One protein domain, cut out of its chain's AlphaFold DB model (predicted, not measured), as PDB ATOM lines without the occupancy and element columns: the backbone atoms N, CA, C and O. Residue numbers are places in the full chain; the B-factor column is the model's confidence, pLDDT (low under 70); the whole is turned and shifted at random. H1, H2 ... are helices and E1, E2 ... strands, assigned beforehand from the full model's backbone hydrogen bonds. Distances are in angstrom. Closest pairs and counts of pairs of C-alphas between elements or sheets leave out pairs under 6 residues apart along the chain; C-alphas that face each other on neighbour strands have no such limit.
ATOM      1  N   GLY A   2      -1.533 -36.976 -26.044       75.06
ATOM      2  CA  GLY A   2      -2.243 -38.263 -26.227       75.06
ATOM      3  C   GLY A   2      -1.979 -39.287 -25.113       75.06
ATOM      4  O   GLY A   2      -2.916 -39.829 -24.539       75.06
ATOM      5  N   ALA A   3      -0.713 -39.437 -24.711       76.19
ATOM      6  CA  ALA A   3      -0.305 -40.283 -23.584       76.19
ATOM      7  C   ALA A   3      -0.954 -39.885 -22.245       76.19
ATOM      8  O   ALA A   3      -1.271 -40.737 -21.425       76.19
ATOM      9  N   HIS A   4      -1.120 -38.579 -22.011       76.94
ATOM     10  CA  HIS A   4      -1.700 -38.049 -20.778       76.94
ATOM     11  C   HIS A   4      -3.203 -38.331 -20.712       76.94
ATOM     12  O   HIS A   4      -3.690 -38.762 -19.670       76.94
ATOM     13  N   TRP A   5      -3.927 -38.135 -21.818       79.62
ATOM     14  CA  TRP A   5      -5.350 -38.472 -21.882       79.62
ATOM     15  C   TRP A   5      -5.567 -39.984 -21.754       79.62
ATOM     16  O   TRP A   5      -6.351 -40.399 -20.910       79.62
ATOM     17  N   LEU A   6      -4.791 -40.804 -22.479       77.62
ATOM     18  CA  LEU A   6      -4.868 -42.267 -22.384       77.62
ATOM     19  C   LEU A   6      -4.579 -42.785 -20.964       77.62
ATOM     20  O   LEU A   6      -5.331 -43.615 -20.464       77.62
ATOM     21  N   ARG A   7      -3.565 -42.241 -20.270       76.19
ATOM     22  CA  ARG A   7      -3.268 -42.549 -18.851       76.19
ATOM     23  C   ARG A   7      -4.440 -42.326 -17.904       76.19
ATOM     24  O   ARG A   7      -4.520 -42.975 -16.871       76.19
ATOM     25  N   ASN A   8      -5.286 -41.356 -18.223       76.38
ATOM     26  CA  ASN A   8      -6.426 -40.954 -17.408       76.38
ATOM     27  C   ASN A   8      -7.756 -41.452 -17.997       76.38
ATOM     28  O   ASN A   8      -8.815 -40.998 -17.561       76.38
ATOM     29  N   SER A   9      -7.704 -42.325 -19.005       79.19
ATOM     30  CA  SER A   9      -8.877 -42.921 -19.638       79.19
ATOM     31  C   SER A   9      -9.163 -44.300 -19.049       79.19
ATOM     32  O   SER A   9      -8.251 -45.004 -18.621       79.19
ATOM     33  N   THR A  10     -10.432 -44.684 -19.034       79.56
ATOM     34  CA  THR A  10     -10.878 -46.045 -18.772       79.56
ATOM     35  C   THR A  10     -11.190 -46.732 -20.088       79.56
ATOM     36  O   THR A  10     -11.676 -46.120 -21.041       79.56
ATOM     37  N   CYS A  11     -10.894 -48.022 -20.144       78.06
ATOM     38  CA  CYS A  11     -11.227 -48.865 -21.274       78.06
ATOM     39  C   CYS A  11     -11.989 -50.080 -20.737       78.06
ATOM     40  O   CYS A  11     -11.638 -50.614 -19.686       78.06
ATOM     41  N   GLU A  12     -13.073 -50.470 -21.393       78.56
ATOM     42  CA  GLU A  12     -13.910 -51.591 -20.965       78.56
ATOM     43  C   GLU A  12     -14.557 -52.277 -22.167       78.56
ATOM     44  O   GLU A  12     -14.854 -51.647 -23.185       78.56
ATOM     45  N   TRP A  13     -14.789 -53.583 -22.053       77.50
ATOM     46  CA  TRP A  13     -15.600 -54.299 -23.029       77.50
ATOM     47  C   TRP A  13     -17.078 -54.013 -22.766       77.50
ATOM     48  O   TRP A  13     -17.580 -54.244 -21.669       77.50
ATOM     49  N   ILE A  14     -17.777 -53.529 -23.788       81.62
ATOM     50  CA  ILE A  14     -19.225 -53.360 -23.783       81.62
ATOM     51  C   ILE A  14     -19.857 -54.760 -23.796       81.62
ATOM     52  O   ILE A  14     -19.554 -55.545 -24.706       81.62
ATOM     53  N   PRO A  15     -20.743 -55.083 -22.833       79.50
ATOM     54  CA  PRO A  15     -21.445 -56.359 -22.803       79.50
ATOM     55  C   PRO A  15     -22.192 -56.645 -24.110       79.50
ATOM     56  O   PRO A  15     -22.705 -55.733 -24.759       79.50
ATOM     57  N   VAL A  16     -22.316 -57.925 -24.470       76.62
ATOM     58  CA  VAL A  16     -22.964 -58.353 -25.726       76.62
ATOM     59  C   VAL A  16     -24.382 -57.786 -25.857       76.62
ATOM     60  O   VAL A  16     -24.729 -57.241 -26.899       76.62
ATOM     61  N   ALA A  17     -25.158 -57.803 -24.770       85.19
ATOM     62  CA  ALA A  17     -26.519 -57.260 -24.732       85.19
ATOM     63  C   ALA A  17     -26.611 -55.744 -25.014       85.19
ATOM     64  O   ALA A  17     -27.699 -55.234 -25.252       85.19
ATOM     65  N   GLN A  18     -25.487 -55.021 -24.982       83.25
ATOM     66  CA  GLN A  18     -25.403 -53.575 -25.211       83.25
ATOM     67  C   GLN A  18     -24.721 -53.224 -26.547       83.25
ATOM     68  O   GLN A  18     -24.375 -52.066 -26.770       83.25
ATOM     69  N   GLY A  19     -24.520 -54.207 -27.434       77.00
ATOM     70  CA  GLY A  19     -24.010 -53.977 -28.788       77.00
ATOM     71  C   GLY A  19     -22.546 -54.347 -29.022       77.00
ATOM     72  O   GLY A  19     -22.017 -53.932 -30.042       77.00
ATOM     73  N   GLN A  20     -21.921 -55.114 -28.115       73.69
ATOM     74  CA  GLN A  20     -20.587 -55.732 -28.241       73.69
ATOM     75  C   GLN A  20     -19.493 -54.825 -28.841       73.69
ATOM     76  O   GLN A  20     -19.380 -54.634 -30.049       73.69
ATOM     77  N   GLY A  21     -18.573 -54.349 -28.008       75.44
ATOM     78  CA  GLY A  21     -17.482 -53.508 -28.493       75.44
ATOM     79  C   GLY A  21     -16.511 -53.098 -27.405       75.44
ATOM     80  O   GLY A  21     -16.610 -53.556 -26.273       75.44
ATOM     81  N   LEU A  22     -15.572 -52.222 -27.747       77.38
ATOM     82  CA  LEU A  22     -14.648 -51.617 -26.796       77.38
ATOM     83  C   LEU A  22     -15.095 -50.179 -26.528       77.38
ATOM     84  O   LEU A  22     -15.240 -49.397 -27.468       77.38
ATOM     85  N   ARG A  23     -15.295 -49.818 -25.261       81.56
ATOM     86  CA  ARG A  23     -15.552 -48.440 -24.845       81.56
ATOM     87  C   ARG A  23     -14.275 -47.843 -24.283       81.56
ATOM     88  O   ARG A  23     -13.676 -48.412 -23.379       81.56
ATOM     89  N   LEU A  24     -13.891 -46.682 -24.806       79.94
ATOM     90  CA  LEU A  24     -12.807 -45.862 -24.281       79.94
ATOM     91  C   LEU A  24     -13.402 -44.544 -23.784       79.94
ATOM     92  O   LEU A  24     -13.967 -43.786 -24.572       79.94
ATOM     93  N   THR A  25     -13.269 -44.272 -22.492       80.00
ATOM     94  CA  THR A  25     -13.833 -43.091 -21.832       80.00
ATOM     95  C   THR A  25     -12.710 -42.303 -21.182       80.00
ATOM     96  O   THR A  25     -11.875 -42.867 -20.492       80.00
ATOM     97  N   GLY A  26     -12.668 -40.987 -21.351       78.88
ATOM     98  CA  GLY A  26     -11.640 -40.166 -20.717       78.88
ATOM     99  C   GLY A  26     -12.083 -38.722 -20.587       78.88
ATOM    100  O   GLY A  26     -12.771 -38.193 -21.456       78.88
ATOM    101  N   VAL A  27     -11.675 -38.075 -19.500       77.69
ATOM    102  CA  VAL A  27     -12.018 -36.677 -19.218       77.69
ATOM    103  C   VAL A  27     -11.034 -35.710 -19.879       77.69
ATOM    104  O   VAL A  27      -9.822 -35.945 -19.903       77.69
ATOM    105  N   PHE A  28     -11.535 -34.578 -20.374       77.00
ATOM    106  CA  PHE A  28     -10.689 -33.462 -20.798       77.00
ATOM    107  C   PHE A  28     -10.141 -32.744 -19.562       77.00
ATOM    108  O   PHE A  28     -10.743 -31.805 -19.051       77.00
ATOM    109  N   LYS A  29      -8.999 -33.211 -19.045       74.31
ATOM    110  CA  LYS A  29      -8.280 -32.520 -17.968       74.31
ATOM    111  C   LYS A  29      -7.459 -31.367 -18.534       74.31
ATOM    112  O   LYS A  29      -6.868 -31.490 -19.610       74.31
ATOM    113  N   ARG A  30      -7.386 -30.270 -17.777       73.12
ATOM    114  CA  ARG A  30      -6.414 -29.203 -18.028       73.12
ATOM    115  C   ARG A  30      -5.010 -29.784 -17.892       73.12
ATOM    116  O   ARG A  30      -4.777 -30.642 -17.043       73.12
ATOM    117  N   VAL A  31      -4.097 -29.327 -18.740       75.19
ATOM    118  CA  VAL A  31      -2.688 -29.685 -18.628       75.19
ATOM    119  C   VAL A  31      -1.894 -28.397 -18.502       75.19
ATOM    120  O   VAL A  31      -1.557 -27.769 -19.500       75.19
ATOM    121  N   ASP A  32      -1.672 -27.978 -17.255       69.38
ATOM    122  CA  ASP A  32      -1.320 -26.598 -16.884       69.38
ATOM    123  C   ASP A  32      -0.060 -26.044 -17.569       69.38
ATOM    124  O   ASP A  32       0.077 -24.833 -17.706       69.38
ATOM    125  N   ARG A  33       0.852 -26.912 -18.031       68.69
ATOM    126  CA  ARG A  33       2.095 -26.515 -18.722       68.69
ATOM    127  C   ARG A  33       2.025 -26.562 -20.250       68.69
ATOM    128  O   ARG A  33       2.947 -26.101 -20.908       68.69
ATOM    129  N   GLU A  34       0.971 -27.136 -20.817       71.94
ATOM    130  CA  GLU A  34       0.882 -27.433 -22.254       71.94
ATOM    131  C   GLU A  34      -0.372 -26.823 -22.898       71.94
ATOM    132  O   GLU A  34      -0.401 -26.602 -24.107       71.94
ATOM    133  N   LEU A  35      -1.406 -26.532 -22.103       69.62
ATOM    134  CA  LEU A  35      -2.653 -25.928 -22.552       69.62
ATOM    135  C   LEU A  35      -3.068 -24.794 -21.609       69.62
ATOM    136  O   LEU A  35      -3.277 -24.997 -20.414       69.62
ATOM    137  N   GLY A  36      -3.268 -23.600 -22.173       76.00
ATOM    138  CA  GLY A  36      -3.813 -22.452 -21.438       76.00
ATOM    139  C   GLY A  36      -5.279 -22.628 -21.017       76.00
ATOM    140  O   GLY A  36      -5.743 -21.930 -20.118       76.00
ATOM    141  N   SER A  37      -5.993 -23.585 -21.617       79.75
ATOM    142  CA  SER A  37      -7.425 -23.852 -21.429       79.75
ATOM    143  C   SER A  37      -7.736 -25.357 -21.409       79.75
ATOM    144  O   SER A  37      -6.855 -26.199 -21.599       79.75
ATOM    145  N   LEU A  38      -8.999 -25.719 -21.151       81.06
ATOM    146  CA  LEU A  38      -9.454 -27.105 -21.271       81.06
ATOM    147  C   LEU A  38      -9.441 -27.554 -22.745       81.06
ATOM    148  O   LEU A  38      -9.879 -26.789 -23.611       81.06
ATOM    149  N   PRO A  39      -9.007 -28.793 -23.045       80.06
ATOM    150  CA  PRO A  39      -9.158 -29.359 -24.379       80.06
ATOM    151  C   PRO A  39     -10.620 -29.303 -24.837       80.06
ATOM    152  O   PRO A  39     -11.520 -29.721 -24.111       80.06
ATOM    153  N   ARG A  40     -10.852 -28.806 -26.055       84.00
ATOM    154  CA  ARG A  40     -12.186 -28.750 -26.684       84.00
ATOM    155  C   ARG A  40     -12.443 -29.919 -27.632       84.00
ATOM    156  O   ARG A  40     -13.568 -30.129 -28.060       84.00
ATOM    157  N   SER A  41     -11.407 -30.686 -27.954       85.94
ATOM    158  CA  SER A  41     -11.522 -31.860 -28.805       85.94
ATOM    159  C   SER A  41     -10.391 -32.844 -28.544       85.94
ATOM    160  O   SER A  41      -9.281 -32.451 -28.174       85.94
ATOM    161  N   VAL A  42     -10.639 -34.120 -28.825       85.38
ATOM    162  CA  VAL A  42      -9.601 -35.153 -28.907       85.38
ATOM    163  C   VAL A  42      -9.765 -35.913 -30.208       85.38
ATOM    164  O   VAL A  42     -10.847 -36.402 -30.513       85.38
ATOM    165  N   SER A  43      -8.676 -36.026 -30.962       89.81
ATOM    166  CA  SER A  43      -8.626 -36.858 -32.159       89.81
ATOM    167  C   SER A  43      -7.906 -38.166 -31.855       89.81
ATOM    168  O   SER A  43      -6.857 -38.171 -31.209       89.81
ATOM    169  N   LEU A  44      -8.472 -39.276 -32.318       88.06
ATOM    170  CA  LEU A  44      -7.996 -40.634 -32.075       88.06
ATOM    171  C   LEU A  44      -7.902 -41.389 -33.394       88.06
ATOM    172  O   LEU A  44      -8.703 -41.182 -34.304       88.06
ATOM    173  N   ARG A  45      -6.945 -42.310 -33.467       91.00
ATOM    174  CA  ARG A  45      -6.836 -43.278 -34.553       91.00
ATOM    175  C   ARG A  45      -6.863 -44.679 -33.973       91.00
ATOM    176  O   ARG A  45      -5.998 -45.041 -33.181       91.00
ATOM    177  N   VAL A  46      -7.859 -45.453 -34.378       86.75
ATOM    178  CA  VAL A  46      -8.073 -46.821 -33.921       86.75
ATOM    179  C   VAL A  46      -7.615 -47.777 -35.011       86.75
ATOM    180  O   VAL A  46      -8.094 -47.728 -36.144       86.75
ATOM    181  N   ARG A  47      -6.681 -48.662 -34.662       85.31
ATOM    182  CA  ARG A  47      -6.226 -49.758 -35.522       85.31
ATOM    183  C   ARG A  47      -6.694 -51.067 -34.904       85.31
ATOM    184  O   ARG A  47      -6.066 -51.565 -33.975       85.31
ATOM    185  N   TYR A  48      -7.810 -51.596 -35.395       79.69
ATOM    186  CA  TYR A  48      -8.314 -52.895 -34.958       79.69
ATOM    187  C   TYR A  48      -7.752 -53.993 -35.858       79.69
ATOM    188  O   TYR A  48      -8.105 -54.066 -37.037       79.69
ATOM    189  N   GLY A  49      -6.855 -54.812 -35.305       77.19
ATOM    190  CA  GLY A  49      -6.350 -56.003 -35.979       77.19
ATOM    191  C   GLY A  49      -7.451 -57.051 -36.064       77.19
ATOM    192  O   GLY A  49      -8.054 -57.382 -35.046       77.19
ATOM    193  N   THR A  50      -7.736 -57.566 -37.258       70.75
ATOM    194  CA  THR A  50      -8.760 -58.608 -37.373       70.75
ATOM    195  C   THR A  50      -8.167 -59.949 -36.928       70.75
ATOM    196  O   THR A  50      -7.087 -60.315 -37.410       70.75
ATOM    197  N   PRO A  51      -8.842 -60.709 -36.046       68.06
ATOM    198  CA  PRO A  51      -8.372 -62.045 -35.686       68.06
ATOM    199  C   PRO A  51      -8.308 -62.948 -36.922       68.06
ATOM    200  O   PRO A  51      -7.410 -63.771 -37.035       68.06
ATOM    201  N   PHE A  52      -9.195 -62.730 -37.897       70.69
ATOM    202  CA  PHE A  52      -9.256 -63.527 -39.116       70.69
ATOM    203  C   PHE A  52      -8.000 -63.385 -39.982       70.69
ATOM    204  O   PHE A  52      -7.420 -64.384 -40.380       70.69
ATOM    205  N   THR A  53      -7.525 -62.163 -40.240       69.31
ATOM    206  CA  THR A  53      -6.283 -61.953 -41.005       69.31
ATOM    207  C   THR A  53      -5.055 -62.408 -40.220       69.31
ATOM    208  O   THR A  53      -4.117 -62.943 -40.809       69.31
ATOM    209  N   ALA A  54      -5.081 -62.254 -38.890       69.75
ATOM    210  CA  ALA A  54      -3.994 -62.698 -38.026       69.75
ATOM    211  C   ALA A  54      -3.767 -64.220 -38.102       69.75
ATOM    212  O   ALA A  54      -2.613 -64.645 -38.093       69.75
ATOM    213  N   LEU A  55      -4.828 -65.025 -38.263       74.62
ATOM    214  CA  LEU A  55      -4.726 -66.481 -38.464       74.62
ATOM    215  C   LEU A  55      -3.911 -66.868 -39.708       74.62
ATOM    216  O   LEU A  55      -3.320 -67.943 -39.737       74.62
ATOM    217  N   TYR A  56      -3.839 -65.990 -40.709       76.12
ATOM    218  CA  TYR A  56      -3.080 -66.205 -41.944       76.12
ATOM    219  C   TYR A  56      -1.727 -65.481 -41.951       76.12
ATOM    220  O   TYR A  56      -1.111 -65.332 -43.003       76.12
ATOM    221  N   GLY A  57      -1.268 -64.969 -40.803       69.38
ATOM    222  CA  GLY A  57      -0.044 -64.165 -40.720       69.38
ATOM    223  C   GLY A  57      -0.152 -62.801 -41.414       69.38
ATOM    224  O   GLY A  57       0.847 -62.098 -41.560       69.38
ATOM    225  N   ILE A  58      -1.359 -62.400 -41.826       72.94
ATOM    226  CA  ILE A  58      -1.620 -61.128 -42.491       72.94
ATOM    227  C   ILE A  58      -2.013 -60.100 -41.433       72.94
ATOM    228  O   ILE A  58      -3.021 -60.224 -40.732       72.94
ATOM    229  N   GLN A  59      -1.241 -59.022 -41.341       67.56
ATOM    230  CA  GLN A  59      -1.597 -57.890 -40.491       67.56
ATOM    231  C   GLN A  59      -2.626 -56.997 -41.193       67.56
ATOM    232  O   GLN A  59      -2.299 -55.985 -41.806       67.56
ATOM    233  N   GLY A  60      -3.896 -57.394 -41.107       72.56
ATOM    234  CA  GLY A  60      -5.036 -56.602 -41.557       72.56
ATOM    235  C   GLY A  60      -5.579 -55.714 -40.440       72.56
ATOM    236  O   GLY A  60      -5.852 -56.188 -39.336       72.56
ATOM    237  N   VAL A  61      -5.764 -54.429 -40.739       82.62
ATOM    238  CA  VAL A  61      -6.415 -53.460 -39.850       82.62
ATOM    239  C   VAL A  61      -7.726 -52.999 -40.483       82.62
ATOM    240  O   VAL A  61      -7.758 -52.647 -41.664       82.62
ATOM    241  N   ILE A  62      -8.808 -52.966 -39.700       80.25
ATOM    242  CA  ILE A  62     -10.078 -52.368 -40.143       80.25
ATOM    243  C   ILE A  62      -9.849 -50.886 -40.462       80.25
ATOM    244  O   ILE A  62      -9.320 -50.148 -39.633       80.25
ATOM    245  N   GLY A  63     -10.258 -50.449 -41.656       78.69
ATOM    246  CA  GLY A  63      -9.953 -49.105 -42.168       78.69
ATOM    247  C   GLY A  63      -8.626 -49.012 -42.934       78.69
ATOM    248  O   GLY A  63      -8.171 -47.916 -43.243       78.69
ATOM    249  N   GLY A  64      -7.995 -50.148 -43.249       82.94
ATOM    250  CA  GLY A  64      -6.739 -50.205 -43.998       82.94
ATOM    251  C   GLY A  64      -5.516 -49.909 -43.128       82.94
ATOM    252  O   GLY A  64      -5.599 -49.841 -41.902       82.94
ATOM    253  N   ALA A  65      -4.353 -49.713 -43.758       80.88
ATOM    254  CA  ALA A  65      -3.070 -49.574 -43.055       80.88
ATOM    255  C   ALA A  65      -3.067 -48.461 -41.986       80.88
ATOM    256  O   ALA A  65      -2.424 -48.602 -40.941       80.88
ATOM    257  N   ARG A  66      -3.827 -47.382 -42.230       84.19
ATOM    258  CA  ARG A  66      -3.965 -46.230 -41.328       84.19
ATOM    259  C   ARG A  66      -5.052 -46.398 -40.262       84.19
ATOM    260  O   ARG A  66      -5.078 -45.613 -39.322       84.19
ATOM    261  N   GLY A  67      -5.896 -47.425 -40.338       88.56
ATOM    262  CA  GLY A  67      -7.024 -47.600 -39.425       88.56
ATOM    263  C   GLY A  67      -8.092 -46.515 -39.569       88.56
ATOM    264  O   GLY A  67      -8.163 -45.817 -40.577       88.56
ATOM    265  N   LEU A  68      -8.930 -46.369 -38.544       90.12
ATOM    266  CA  LEU A  68     -10.048 -45.427 -38.527       90.12
ATOM    267  C   LEU A  68      -9.718 -44.215 -37.657       90.12
ATOM    268  O   LEU A  68      -9.303 -44.373 -36.509       90.12
ATOM    269  N   ALA A  69      -9.909 -43.009 -38.188       93.12
ATOM    270  CA  ALA A  69      -9.667 -41.764 -37.468       93.12
ATOM    271  C   ALA A  69     -10.981 -41.094 -37.052       93.12
ATOM    272  O   ALA A  69     -11.943 -41.053 -37.820       93.12
ATOM    273  N   PHE A  70     -10.997 -40.544 -35.843       91.62
ATOM    274  CA  PHE A  70     -12.148 -39.873 -35.254       91.62
ATOM    275  C   PHE A  70     -11.716 -38.602 -34.531       91.62
ATOM    276  O   PHE A  70     -10.607 -38.538 -34.003       91.62
ATOM    277  N   THR A  71     -12.615 -37.630 -34.442       91.56
ATOM    278  CA  THR A  71     -12.529 -36.517 -33.495       91.56
ATOM    279  C   THR A  71     -13.750 -36.544 -32.597       91.56
ATOM    280  O   THR A  71     -14.873 -36.678 -33.072       91.56
ATOM    281  N   VAL A  72     -13.525 -36.396 -31.298       87.50
ATOM    282  CA  VAL A  72     -14.571 -36.249 -30.292       87.50
ATOM    283  C   VAL A  72     -14.602 -34.799 -29.836       87.50
ATOM    284  O   VAL A  72     -13.562 -34.252 -29.462       87.50
ATOM    285  N   THR A  73     -15.784 -34.192 -29.861       85.94
ATOM    286  CA  THR A  73     -16.044 -32.836 -29.353       85.94
ATOM    287  C   THR A  73     -17.223 -32.866 -28.379       85.94
ATOM    288  O   THR A  73     -18.100 -33.719 -28.540       85.94
ATOM    289  N   PRO A  74     -17.280 -31.965 -27.382       79.44
ATOM    290  CA  PRO A  74     -18.452 -31.826 -26.523       79.44
ATOM    291  C   PRO A  74     -19.736 -31.522 -27.303       79.44
ATOM    292  O   PRO A  74     -20.799 -31.998 -26.928       79.44
ATOM    293  N   GLU A  75     -19.637 -30.745 -28.384       85.31
ATOM    294  CA  GLU A  75     -20.797 -30.239 -29.123       85.31
ATOM    295  C   GLU A  75     -21.390 -31.280 -30.077       85.31
ATOM    296  O   GLU A  75     -22.606 -31.402 -30.178       85.31
ATOM    297  N   ASN A  76     -20.536 -32.039 -30.769       85.81
ATOM    298  CA  ASN A  76     -20.958 -32.916 -31.867       85.81
ATOM    299  C   ASN A  76     -20.744 -34.407 -31.573       85.81
ATOM    300  O   ASN A  76     -20.985 -35.251 -32.435       85.81
ATOM    301  N   GLY A  77     -20.235 -34.758 -30.389       85.50
ATOM    302  CA  GLY A  77     -19.874 -36.133 -30.069       85.50
ATOM    303  C   GLY A  77     -18.751 -36.646 -30.975       85.50
ATOM    304  O   GLY A  77     -17.742 -35.963 -31.164       85.50
ATOM    305  N   VAL A  78     -18.904 -37.866 -31.499       87.62
ATOM    306  CA  VAL A  78     -17.885 -38.561 -32.304       87.62
ATOM    307  C   VAL A  78     -18.092 -38.296 -33.796       87.62
ATOM    308  O   VAL A  78     -19.107 -38.683 -34.368       87.62
ATOM    309  N   ILE A  79     -17.086 -37.716 -34.448       91.81
ATOM    310  CA  ILE A  79     -17.046 -37.447 -35.889       91.81
ATOM    311  C   ILE A  79     -15.964 -38.322 -36.533       91.81
ATOM    312  O   ILE A  79     -14.823 -38.331 -36.071       91.81
ATOM    313  N   ALA A  80     -16.288 -39.046 -37.608       91.62
ATOM    314  CA  ALA A  80     -15.321 -39.852 -38.359       91.62
ATOM    315  C   ALA A  80     -14.560 -39.009 -39.401       91.62
ATOM    316  O   ALA A  80     -15.177 -38.377 -40.253       91.62
ATOM    317  N   LEU A  81     -13.227 -39.072 -39.387       90.81
ATOM    318  CA  LEU A  81     -12.319 -38.307 -40.257       90.81
ATOM    319  C   LEU A  81     -11.894 -39.130 -41.482       90.81
ATOM    320  O   LEU A  81     -10.711 -39.390 -41.689       90.81
ATOM    321  N   ARG A  82     -12.867 -39.644 -42.243       83.81
ATOM    322  CA  ARG A  82     -12.646 -40.710 -43.244       83.81
ATOM    323  C   ARG A  82     -11.586 -40.357 -44.290       83.81
ATOM    324  O   ARG A  82     -10.601 -41.075 -44.422       83.81
ATOM    325  N   ASN A  83     -11.814 -39.269 -45.020       81.88
ATOM    326  CA  ASN A  83     -10.947 -38.824 -46.114       81.88
ATOM    327  C   ASN A  83     -10.136 -37.578 -45.737       81.88
ATOM    328  O   ASN A  83      -9.351 -37.087 -46.547       81.88
ATOM    329  N   ASP A  84     -10.318 -37.076 -44.516       87.31
ATOM    330  CA  ASP A  84      -9.653 -35.862 -44.074       87.31
ATOM    331  C   ASP A  84      -8.180 -36.148 -43.761       87.31
ATOM    332  O   ASP A  84      -7.854 -37.134 -43.079       87.31
ATOM    333  N   PRO A  85      -7.254 -35.287 -44.215       86.50
ATOM    334  CA  PRO A  85      -5.855 -35.417 -43.859       86.50
ATOM    335  C   PRO A  85      -5.700 -35.276 -42.343       86.50
ATOM    336  O   PRO A  85      -6.166 -34.323 -41.721       86.50
ATOM    337  N   THR A  86      -4.997 -36.229 -41.736       91.50
ATOM    338  CA  THR A  86      -4.801 -36.288 -40.282       91.50
ATOM    339  C   THR A  86      -3.310 -36.310 -39.923       91.50
ATOM    340  O   THR A  86      -2.858 -37.209 -39.212       91.50
ATOM    341  N   PRO A  87      -2.522 -35.296 -40.345       89.38
ATOM    342  CA  PRO A  87      -1.057 -35.304 -40.240       89.38
ATOM    343  C   PRO A  87      -0.555 -35.434 -38.796       89.38
ATOM    344  O   PRO A  87       0.447 -36.093 -38.529       89.38
ATOM    345  N   LYS A  88      -1.288 -34.870 -37.826       87.81
ATOM    346  CA  LYS A  88      -0.966 -35.030 -36.398       87.81
ATOM    347  C   LYS A  88      -1.161 -36.469 -35.905       87.81
ATOM    348  O   LYS A  88      -0.427 -36.902 -35.025       87.81
ATOM    349  N   LEU A  89      -2.134 -37.203 -36.455       89.81
ATOM    350  CA  LEU A  89      -2.359 -38.618 -36.136       89.81
ATOM    351  C   LEU A  89      -1.412 -39.539 -36.912       89.81
ATOM    352  O   LEU A  89      -1.112 -40.628 -36.434       89.81
ATOM    353  N   ASP A  90      -0.921 -39.109 -38.076       89.12
ATOM    354  CA  ASP A  90       0.089 -39.840 -38.853       89.12
ATOM    355  C   ASP A  90       1.420 -39.960 -38.102       89.12
ATOM    356  O   ASP A  90       2.052 -41.011 -38.149       89.12
ATOM    357  N   GLY A  91       1.807 -38.919 -37.359       86.75
ATOM    358  CA  GLY A  91       2.996 -38.923 -36.501       86.75
ATOM    359  C   GLY A  91       2.750 -39.346 -35.048       86.75
ATOM    360  O   GLY A  91       3.679 -39.305 -34.240       86.75
ATOM    361  N   ALA A  92       1.517 -39.700 -34.675       85.31
ATOM    362  CA  ALA A  92       1.182 -39.998 -33.287       85.31
ATOM    363  C   ALA A  92       1.771 -41.340 -32.827       85.31
ATOM    364  O   ALA A  92       1.859 -42.310 -33.579       85.31
TER     365      ALA A  92
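Overview. This is residues 2 to 92 of the 112 residues of an uncharacterized protein of Pseudomonas syringae pv. avii (UniProt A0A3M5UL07). A small three-stranded slab, E3, E4 and E5, and a separate two-stranded hairpin, E1 and E2, make a loose model, with the hairpin's turn, residues 15 to 20, sticking out free. Two long loops reach to opposite ends of the longest axis, residues 27 to 41 at one end and residues 55 to 67, with little H2 before them, at the other; H3 grazes the slab and H1 leads into the hairpin. The printed part has 91 residues with three named helices and five named strands, in the order H1, E1, E2, E3, H2, E4, E5, H3. The sheets, E3 - E4 - E5 and E1 - E2, are antiparallel, and the class is mixed, with under half of the residues, 41, in named elements. The whole is loose, with a radius of gyration of the C-alphas of 15.3 A and spans of 48 by 34 by 24 A.

Arrangement. H1, residues 2 to 7, comes closest to E2, residues 21 to 26, at the C-alphas of Trp 5 and Gly 26, 6.6 A apart. E1, residues 9 to 14, and E2 form an antiparallel hairpin at 159 degrees, with N 10 and O 25 within hydrogen-bond range at 2.7 A. E3, residues 42 to 46, is apart from E1 and E2, and only just apart from H1, at 8.4 A. E3 and E4, residues 68 to 73, are antiparallel at 159 degrees, with N 44 and O 70 at 2.8 A. E4 and E5, residues 77 to 80, form a hairpin at 152 degrees, with N 71 and O 79 at 2.8 A. H2, residues 51 to 54, is not on this sheet. H3, residues 87 to 90, only grazes it with residues 88 to 90; its closest C-alphas to E3 are those of Leu 89 and Arg 45, 6.7 A apart. In H1 every O i to N i+4 pair is within hydrogen-bond range; H2 and H3 are too short for such a pair.

Along the chain. H1 begins at C-alpha 2, (-2.243, -38.263, -26.227), and is 8.6 A long. E1 is 15.3 A, E2 16.5 A, E3 12.8 A, H2 5.0 A, E4 16.7 A, E5 10.2 A and H3 4.9 A. E4 begins at (-10.048, -45.427, -38.527), and H3 ends at C-alpha 90, (0.089, -39.840, -38.853).

Size, cuts and confidence. The C-alphas farthest apart, those of Gly 36 and Tyr 56, are 48.3 A apart. The printed part has no cut. The links E2 to E3 and H2 to E4 are long. The mean pLDDT of the printed part is 80.7; residues 32 to 33, 35, 51, 53 to 54, 57 and 59 are under 70.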